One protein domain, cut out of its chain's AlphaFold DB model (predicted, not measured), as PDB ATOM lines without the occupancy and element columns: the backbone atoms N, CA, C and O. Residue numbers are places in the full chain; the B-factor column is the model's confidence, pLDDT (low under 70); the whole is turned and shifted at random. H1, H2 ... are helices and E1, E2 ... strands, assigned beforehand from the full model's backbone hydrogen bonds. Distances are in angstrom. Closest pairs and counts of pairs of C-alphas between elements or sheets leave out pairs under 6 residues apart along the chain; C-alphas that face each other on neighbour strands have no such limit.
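AT A GLANCE: This is residues 11 to 68 of the 197 residues of the protein "Transcriptional regulator AraC family" of Vibrio maritimus (UniProt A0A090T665). A tiny two-strand sheet, E1 and E2, sits at the end where two helices of 13 residues each, H1 and H3, begin; these helices run side by side the same way from there. The short helix H2 crosses steeply beside both of them, near H1 residues 21 to 25 and H3 residues 60 to 64, the three centres making a triangle, and a long loop, residues 38 to 51, leads from H2 back to E2. The printed part has 58 residues, with three named helices and two named strands in the order E1, H1, H2, E2, H3; the sheet has the order E1, E2 and is antiparallel, and the class is mostly helix. It is compact, with a radius of gyration of the C-alphas of 10.5 A, and its outline is elongated, spanning 31 by 20 by 15 A.

HOW THE PARTS SIT: Strand E1, residues 11 to 13, and strand E2, residues 52 to 54, are antiparallel neighbours at 140 degrees between their directions. N 12 and O 53 are within hydrogen-bond range at 2.9 A, and so are N 53 and O 12, at 2.9 A. The closest C-alphas of E2 and helix H1, residues 14 to 26, are those of Tyr 52 and Lys 14, 5.1 A apart. H1 and helix H3, residues 56 to 68, touch at a shallow tilt of 10 degrees and run the same way; their closest C-alphas are those of Val 17 and Leu 58, 6.8 A apart. Helix H2, residues 31 to 37, touches H1 at a steep tilt of 59 degrees, opposite ways, with the C-alphas of Thr 31 and Gly 25 closest at 5.9 A; H1 touches H2 with residues 21 to 25 alone. H2 also touches H3 at a steep tilt of 61 degrees, opposite ways, with the C-alphas of Ala 37 and Val 64 closest at 6.9 A; H3 touches H2 with residues 60 to 64 alone. The helix packing is mostly crossed, but only just, with 1 of 3 touching pairs at a shallow tilt. E1 and H2 are apart. Each O i to N i+4 pair is within hydrogen-bond range in H2 and H3, against 5 of 9 in H1.

IN THESE COORDINATES: E1 begins at C-alpha 11, at (-17.625, -53.960, -3.599), and E2 runs from Tyr 52 to Pro 54. H1, from Lys 14 at (-12.767, -45.931, -2.300) to Glu 26, is 19.9 A long. H2 runs from Thr 31 to Ala 37, and H3, 18.4 A long, from Ser 56 to His 68, whose C-alpha is at (-24.074, -36.431, -20.395).

THE WHOLE: The two C-alphas farthest apart are those of Asp 49 and Gln 67, at 31.4 A. The printed part has no cut. The link from H2 to E2, 14 residues, is long; the other three are tight. The mean pLDDT of the printed part is 88.6, and no printed residue is under 70.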
ATOM      1  N   LEU A  11     -18.293 -55.141  -4.127       88.62
ATOM      2  CA  LEU A  11     -17.625 -53.960  -3.599       88.62
ATOM      3  C   LEU A  11     -16.573 -53.433  -4.575       88.62
ATOM      4  O   LEU A  11     -15.997 -54.180  -5.380       88.62
ATOM      5  N   VAL A  12     -16.325 -52.132  -4.461       89.56
ATOM      6  CA  VAL A  12     -15.288 -51.376  -5.163       89.56
ATOM      7  C   VAL A  12     -14.496 -50.556  -4.152       89.56
ATOM      8  O   VAL A  12     -15.062 -50.084  -3.165       89.56
ATOM      9  N   SER A  13     -13.192 -50.390  -4.364       89.88
ATOM     10  CA  SER A  13     -12.374 -49.594  -3.441       89.88
ATOM     11  C   SER A  13     -12.722 -48.104  -3.515       89.88
ATOM     12  O   SER A  13     -13.034 -47.588  -4.592       89.88
ATOM     13  N   LYS A  14     -12.607 -47.393  -2.386       90.31
ATOM     14  CA  LYS A  14     -12.767 -45.931  -2.300       90.31
ATOM     15  C   LYS A  14     -11.877 -45.223  -3.316       90.31
ATOM     16  O   LYS A  14     -12.385 -44.428  -4.095       90.31
ATOM     17  N   GLN A  15     -10.606 -45.620  -3.401       88.56
ATOM     18  CA  GLN A  15      -9.656 -45.094  -4.385       88.56
ATOM     19  C   GLN A  15     -10.174 -45.212  -5.828       88.56
ATOM     20  O   GLN A  15     -10.006 -44.301  -6.636       88.56
ATOM     21  N   SER A  16     -10.826 -46.330  -6.172       89.44
ATOM     22  CA  SER A  16     -11.411 -46.488  -7.506       89.44
ATOM     23  C   SER A  16     -12.565 -45.510  -7.711       89.44
ATOM     24  O   SER A  16     -12.648 -44.883  -8.762       89.44
ATOM     25  N   VAL A  17     -13.439 -45.343  -6.714       92.06
ATOM     26  CA  VAL A  17     -14.555 -44.390  -6.789       92.06
ATOM     27  C   VAL A  17     -14.060 -42.947  -6.866       92.06
ATOM     28  O   VAL A  17     -14.572 -42.206  -7.696       92.06
ATOM     29  N   GLU A  18     -13.048 -42.554  -6.092       91.25
ATOM     30  CA  GLU A  18     -12.414 -41.227  -6.165       91.25
ATOM     31  C   GLU A  18     -11.861 -40.941  -7.561       91.25
ATOM     32  O   GLU A  18     -12.088 -39.869  -8.125       91.25
ATOM     33  N   PHE A  19     -11.181 -41.927  -8.146       91.19
ATOM     34  CA  PHE A  19     -10.665 -41.834  -9.500       91.19
ATOM     35  C   PHE A  19     -11.784 -41.583 -10.519       91.19
ATOM     36  O   PHE A  19     -11.689 -40.651 -11.319       91.19
ATOM     37  N   PHE A  20     -12.869 -42.360 -10.487       92.00
ATOM     38  CA  PHE A  20     -13.992 -42.142 -11.405       92.00
ATOM     39  C   PHE A  20     -14.736 -40.833 -11.112       92.00
ATOM     40  O   PHE A  20     -15.096 -40.118 -12.041       92.00
ATOM     41  N   ALA A  21     -14.899 -40.467  -9.841       90.88
ATOM     42  CA  ALA A  21     -15.500 -39.203  -9.427       90.88
ATOM     43  C   ALA A  21     -14.751 -37.997 -10.010       90.88
ATOM     44  O   ALA A  21     -15.391 -37.053 -10.470       90.88
ATOM     45  N   SER A  22     -13.414 -38.058 -10.081       89.94
ATOM     46  CA  SER A  22     -12.604 -36.991 -10.686       89.94
ATOM     47  C   SER A  22     -12.969 -36.713 -12.152       89.94
ATOM     48  O   SER A  22     -12.906 -35.570 -12.597       89.94
ATOM     49  N   MET A  23     -13.443 -37.726 -12.890       91.12
ATOM     50  CA  MET A  23     -13.868 -37.574 -14.283       91.12
ATOM     51  C   MET A  23     -15.174 -36.790 -14.434       91.12
ATOM     52  O   MET A  23     -15.427 -36.247 -15.507       91.12
ATOM     53  N   LEU A  24     -16.012 -36.714 -13.394       88.62
ATOM     54  CA  LEU A  24     -17.256 -35.937 -13.452       88.62
ATOM     55  C   LEU A  24     -16.989 -34.433 -13.582       88.62
ATOM     56  O   LEU A  24     -17.843 -33.723 -14.098       88.62
ATOM     57  N   GLY A  25     -15.803 -33.957 -13.182       86.00
ATOM     58  CA  GLY A  25     -15.385 -32.569 -13.400       86.00
ATOM     59  C   GLY A  25     -15.194 -32.195 -14.876       86.00
ATOM     60  O   GLY A  25     -15.156 -31.014 -15.200       86.00
ATOM     61  N   GLU A  26     -15.108 -33.177 -15.775       86.44
ATOM     62  CA  GLU A  26     -14.970 -32.970 -17.226       86.44
ATOM     63  C   GLU A  26     -16.329 -32.895 -17.951       86.44
ATOM     64  O   GLU A  26     -16.395 -32.690 -19.172       86.44
ATOM     65  N   ILE A  27     -17.421 -33.105 -17.209       86.69
ATOM     66  CA  ILE A  27     -18.793 -32.966 -17.689       86.69
ATOM     67  C   ILE A  27     -19.251 -31.525 -17.465       86.69
ATOM     68  O   ILE A  27     -19.061 -30.951 -16.397       86.69
ATOM     69  N   ASP A  28     -19.920 -30.959 -18.467       79.69
ATOM     70  CA  ASP A  28     -20.539 -29.642 -18.359       79.69
ATOM     71  C   ASP A  28     -21.723 -29.702 -17.365       79.69
ATOM     72  O   ASP A  28     -22.769 -30.281 -17.669       79.69
ATOM     73  N   GLY A  29     -21.570 -29.137 -16.161       79.94
ATOM     74  CA  GLY A  29     -22.621 -29.133 -15.137       79.94
ATOM     75  C   GLY A  29     -22.127 -28.898 -13.706       79.94
ATOM     76  O   GLY A  29     -20.962 -28.600 -13.468       79.94
ATOM     77  N   ASP A  30     -23.042 -29.025 -12.740       87.06
ATOM     78  CA  ASP A  30     -22.710 -28.994 -11.310       87.06
ATOM     79  C   ASP A  30     -22.182 -30.366 -10.858       87.06
ATOM     80  O   ASP A  30     -22.943 -31.332 -10.738       87.06
ATOM     81  N   THR A  31     -20.884 -30.445 -10.563       86.38
ATOM     82  CA  THR A  31     -20.208 -31.662 -10.094       86.38
ATOM     83  C   THR A  31     -20.881 -32.278  -8.865       86.38
ATOM     84  O   THR A  31     -21.003 -33.501  -8.787       86.38
ATOM     85  N   TYR A  32     -21.389 -31.477  -7.922       86.25
ATOM     86  CA  TYR A  32     -22.080 -32.012  -6.742       86.25
ATOM     87  C   TYR A  32     -23.424 -32.646  -7.103       86.25
ATOM     88  O   TYR A  32     -23.835 -33.638  -6.491       86.25
ATOM     89  N   ALA A  33     -24.121 -32.105  -8.103       89.31
ATOM     90  CA  ALA A  33     -25.329 -32.723  -8.630       89.31
ATOM     91  C   ALA A  33     -25.015 -34.067  -9.308       89.31
ATOM     92  O   ALA A  33     -25.721 -35.043  -9.054       89.31
ATOM     93  N   LEU A  34     -23.927 -34.143 -10.081       90.56
ATOM     94  CA  LEU A  34     -23.485 -35.368 -10.756       90.56
ATOM     95  C   LEU A  34     -23.042 -36.457  -9.767       90.56
ATOM     96  O   LEU A  34     -23.435 -37.613  -9.919       90.56
ATOM     97  N   LEU A  35     -22.298 -36.101  -8.713       90.31
ATOM     98  CA  LEU A  35     -21.909 -37.035  -7.646       90.31
ATOM     99  C   LEU A  35     -23.138 -37.643  -6.964       90.31
ATOM    100  O   LEU A  35     -23.228 -38.862  -6.815       90.31
ATOM    101  N   ARG A  36     -24.128 -36.808  -6.618       90.56
ATOM    102  CA  ARG A  36     -25.389 -37.282  -6.029       90.56
ATOM    103  C   ARG A  36     -26.166 -38.185  -6.980       90.56
ATOM    104  O   ARG A  36     -26.676 -39.210  -6.535       90.56
ATOM    105  N   ALA A  37     -26.234 -37.838  -8.266       89.62
ATOM    106  CA  ALA A  37     -26.884 -38.669  -9.279       89.62
ATOM    107  C   ALA A  37     -26.211 -40.047  -9.406       89.62
ATOM    108  O   ALA A  37     -26.891 -41.062  -9.509       89.62
ATOM    109  N   ALA A  38     -24.881 -40.095  -9.295       90.62
ATOM    110  CA  ALA A  38     -24.105 -41.330  -9.283       90.62
ATOM    111  C   ALA A  38     -24.127 -42.063  -7.925       90.62
ATOM    112  O   ALA A  38     -23.473 -43.095  -7.770       90.62
ATOM    113  N   THR A  39     -24.855 -41.560  -6.921       91.94
ATOM    114  CA  THR A  39     -24.843 -42.069  -5.536       91.94
ATOM    115  C   THR A  39     -23.433 -42.140  -4.927       91.94
ATOM    116  O   THR A  39     -23.150 -42.990  -4.084       91.94
ATOM    117  N   ILE A  40     -22.535 -41.260  -5.376       91.56
ATOM    118  CA  ILE A  40     -21.197 -41.096  -4.813       91.56
ATOM    119  C   ILE A  40     -21.318 -40.155  -3.606       91.56
ATOM    120  O   ILE A  40     -21.906 -39.075  -3.741       91.56
ATOM    121  N   PRO A  41     -20.787 -40.531  -2.430       87.12
ATOM    122  CA  PRO A  41     -20.778 -39.653  -1.266       87.12
ATOM    123  C   PRO A  41     -20.108 -38.309  -1.578       87.12
ATOM    124  O   PRO A  41     -19.050 -38.252  -2.199       87.12
ATOM    125  N   SER A  42     -20.709 -37.198  -1.151       83.81
ATOM    126  CA  SER A  42     -20.144 -35.859  -1.391       83.81
ATOM    127  C   SER A  42     -18.838 -35.610  -0.634       83.81
ATOM    128  O   SER A  42     -18.094 -34.690  -0.961       83.81
ATOM    129  N   ASP A  43     -18.583 -36.415   0.392       82.75
ATOM    130  CA  ASP A  43     -17.396 -36.406   1.235       82.75
ATOM    131  C   ASP A  43     -16.323 -37.395   0.743       82.75
ATOM    132  O   ASP A  43     -15.344 -37.624   1.448       82.75
ATOM    133  N   ILE A  44     -16.470 -37.955  -0.468       84.50
ATOM    134  CA  ILE A  44     -15.570 -38.983  -1.014       84.50
ATOM    135  C   ILE A  44     -14.094 -38.563  -0.998       84.50
ATOM    136  O   ILE A  44     -13.236 -39.414  -0.820       84.50
ATOM    137  N   HIS A  45     -13.801 -37.264  -1.105       80.19
ATOM    138  CA  HIS A  45     -12.442 -36.706  -1.078       80.19
ATOM    139  C   HIS A  45     -11.954 -36.293   0.323       80.19
ATOM    140  O   HIS A  45     -10.912 -35.653   0.449       80.19
ATOM    141  N   THR A  46     -12.717 -36.592   1.373       81.62
ATOM    142  CA  THR A  46     -12.351 -36.296   2.763       81.62
ATOM    143  C   THR A  46     -11.789 -37.532   3.460       81.62
ATOM    144  O   THR A  46     -11.897 -38.655   2.957       81.62
ATOM    145  N   ASP A  47     -11.152 -37.322   4.611       70.81
ATOM    146  CA  ASP A  47     -10.625 -38.403   5.441       70.81
ATOM    147  C   ASP A  47     -11.804 -39.096   6.148       70.81
ATOM    148  O   ASP A  47     -12.411 -38.542   7.066       70.81
ATOM    149  N   THR A  48     -12.204 -40.261   5.635       75.75
ATOM    150  CA  THR A  48     -13.402 -41.008   6.057       75.75
ATOM    151  C   THR A  48     -13.034 -42.444   6.408       75.75
ATOM    152  O   THR A  48     -12.192 -43.040   5.743       75.75
ATOM    153  N   ASP A  49     -13.761 -43.050   7.348       81.94
ATOM    154  CA  ASP A  49     -13.444 -44.378   7.904       81.94
ATOM    155  C   ASP A  49     -13.761 -45.581   6.985       81.94
ATOM    156  O   ASP A  49     -13.550 -46.730   7.378       81.94
ATOM    157  N   TYR A  50     -14.293 -45.367   5.776       85.81
ATOM    158  CA  TYR A  50     -14.639 -46.451   4.850       85.81
ATOM    159  C   TYR A  50     -13.601 -46.640   3.736       85.81
ATOM    160  O   TYR A  50     -13.167 -45.690   3.087       85.81
ATOM    161  N   GLU A  51     -13.255 -47.900   3.462       87.88
ATOM    162  CA  GLU A  51     -12.299 -48.286   2.410       87.88
ATOM    163  C   GLU A  51     -12.994 -48.777   1.124       87.88
ATOM    164  O   GLU A  51     -12.411 -48.740   0.040       87.88
ATOM    165  N   TYR A  52     -14.260 -49.197   1.220       89.81
ATOM    166  CA  TYR A  52     -15.023 -49.779   0.114       89.81
ATOM    167  C   TYR A  52     -16.420 -49.172   0.007       89.81
ATOM    168  O   TYR A  52     -17.029 -48.794   1.007       89.81
ATOM    169  N   LEU A  53     -16.941 -49.134  -1.218       91.81
ATOM    170  CA  LEU A  53     -18.311 -48.749  -1.538       91.81
ATOM    171  C   LEU A  53     -19.006 -49.860  -2.342       91.81
ATOM    172  O   LEU A  53     -18.332 -50.713  -2.928       91.81
ATOM    173  N   PRO A  54     -20.348 -49.861  -2.414       91.25
ATOM    174  CA  PRO A  54     -21.085 -50.755  -3.301       91.25
ATOM    175  C   PRO A  54     -20.725 -50.538  -4.779       91.25
ATOM    176  O   PRO A  54     -20.618 -49.408  -5.249       91.25
ATOM    177  N   GLU A  55     -20.621 -51.615  -5.563       89.38
ATOM    178  CA  GLU A  55     -20.347 -51.533  -7.008       89.38
ATOM    179  C   GLU A  55     -21.421 -50.725  -7.760       89.38
ATOM    180  O   GLU A  55     -21.136 -50.129  -8.801       89.38
ATOM    181  N   SER A  56     -22.647 -50.648  -7.225       90.75
ATOM    182  CA  SER A  56     -23.710 -49.798  -7.774       90.75
ATOM    183  C   SER A  56     -23.275 -48.342  -7.937       90.75
ATOM    184  O   SER A  56     -23.702 -47.702  -8.887       90.75
ATOM    185  N   THR A  57     -22.371 -47.840  -7.092       91.81
ATOM    186  CA  THR A  57     -21.810 -46.490  -7.221       91.81
ATOM    187  C   THR A  57     -21.082 -46.298  -8.557       91.81
ATOM    188  O   THR A  57     -21.304 -45.303  -9.244       91.81
ATOM    189  N   LEU A  58     -20.269 -47.270  -8.996       92.19
ATOM    190  CA  LEU A  58     -19.617 -47.194 -10.311       92.19
ATOM    191  C   LEU A  58     -20.591 -47.444 -11.462       92.19
ATOM    192  O   LEU A  58     -20.458 -46.823 -12.512       92.19
ATOM    193  N   LYS A  59     -21.573 -48.334 -11.279       92.56
ATOM    194  CA  LYS A  59     -22.622 -48.560 -12.288       92.56
ATOM    195  C   LYS A  59     -23.371 -47.255 -12.564       92.56
ATOM    196  O   LYS A  59     -23.406 -46.813 -13.706       92.56
ATOM    197  N   ASN A  60     -23.829 -46.583 -11.510       94.12
ATOM    198  CA  ASN A  60     -24.518 -45.299 -11.596       94.12
ATOM    199  C   ASN A  60     -23.623 -44.208 -12.201       94.12
ATOM    200  O   ASN A  60     -24.094 -43.434 -13.029       94.12
ATOM    201  N   PHE A  61     -22.327 -44.173 -11.865       94.44
ATOM    202  CA  PHE A  61     -21.368 -43.278 -12.526       94.44
ATOM    203  C   PHE A  61     -21.365 -43.455 -14.052       94.44
ATOM    204  O   PHE A  61     -21.453 -42.468 -14.781       94.44
ATOM    205  N   PHE A  62     -21.297 -44.694 -14.551       94.19
ATOM    206  CA  PHE A  62     -21.297 -44.942 -15.995       94.19
ATOM    207  C   PHE A  62     -22.629 -44.570 -16.657       94.19
ATOM    208  O   PHE A  62     -22.618 -44.124 -17.802       94.19
ATOM    209  N   GLU A  63     -23.758 -44.702 -15.956       94.06
ATOM    210  CA  GLU A  63     -25.056 -44.230 -16.461       94.06
ATOM    211  C   GLU A  63     -25.118 -42.707 -16.544       94.06
ATOM    212  O   GLU A  63     -25.528 -42.172 -17.573       94.06
ATOM    213  N   VAL A  64     -24.658 -42.003 -15.503       93.31
ATOM    214  CA  VAL A  64     -24.545 -40.539 -15.516       93.31
ATOM    215  C   VAL A  64     -23.648 -40.107 -16.674       93.31
ATOM    216  O   VAL A  64     -24.042 -39.282 -17.494       93.31
ATOM    217  N   LEU A  65     -22.474 -40.716 -16.829       92.19
ATOM    218  CA  LEU A  65     -21.584 -40.386 -17.935       92.19
ATOM    219  C   LEU A  65     -22.258 -40.603 -19.301       92.19
ATOM    220  O   LEU A  65     -22.151 -39.743 -20.172       92.19
ATOM    221  N   ALA A  66     -23.002 -41.699 -19.473       91.19
ATOM    222  CA  ALA A  66     -23.724 -41.995 -20.708       91.19
ATOM    223  C   ALA A  66     -24.842 -40.986 -21.026       91.19
ATOM    224  O   ALA A  66     -25.118 -40.721 -22.194       91.19
ATOM    225  N   GLN A  67     -25.476 -40.408 -20.004       92.81
ATOM    226  CA  GLN A  67     -26.513 -39.381 -20.171       92.81
ATOM    227  C   GLN A  67     -25.938 -38.024 -20.589       92.81
ATOM    228  O   GLN A  67     -26.615 -37.249 -21.263       92.81
ATOM    229  N   HIS A  68     -24.697 -37.738 -20.201       91.88
ATOM    230  CA  HIS A  68     -24.074 -36.431 -20.395       91.88
ATOM    231  C   HIS A  68     -23.017 -36.399 -21.506       91.88
ATOM    232  O   HIS A  68     -22.617 -35.322 -21.950       91.88
TER     233      HIS A  68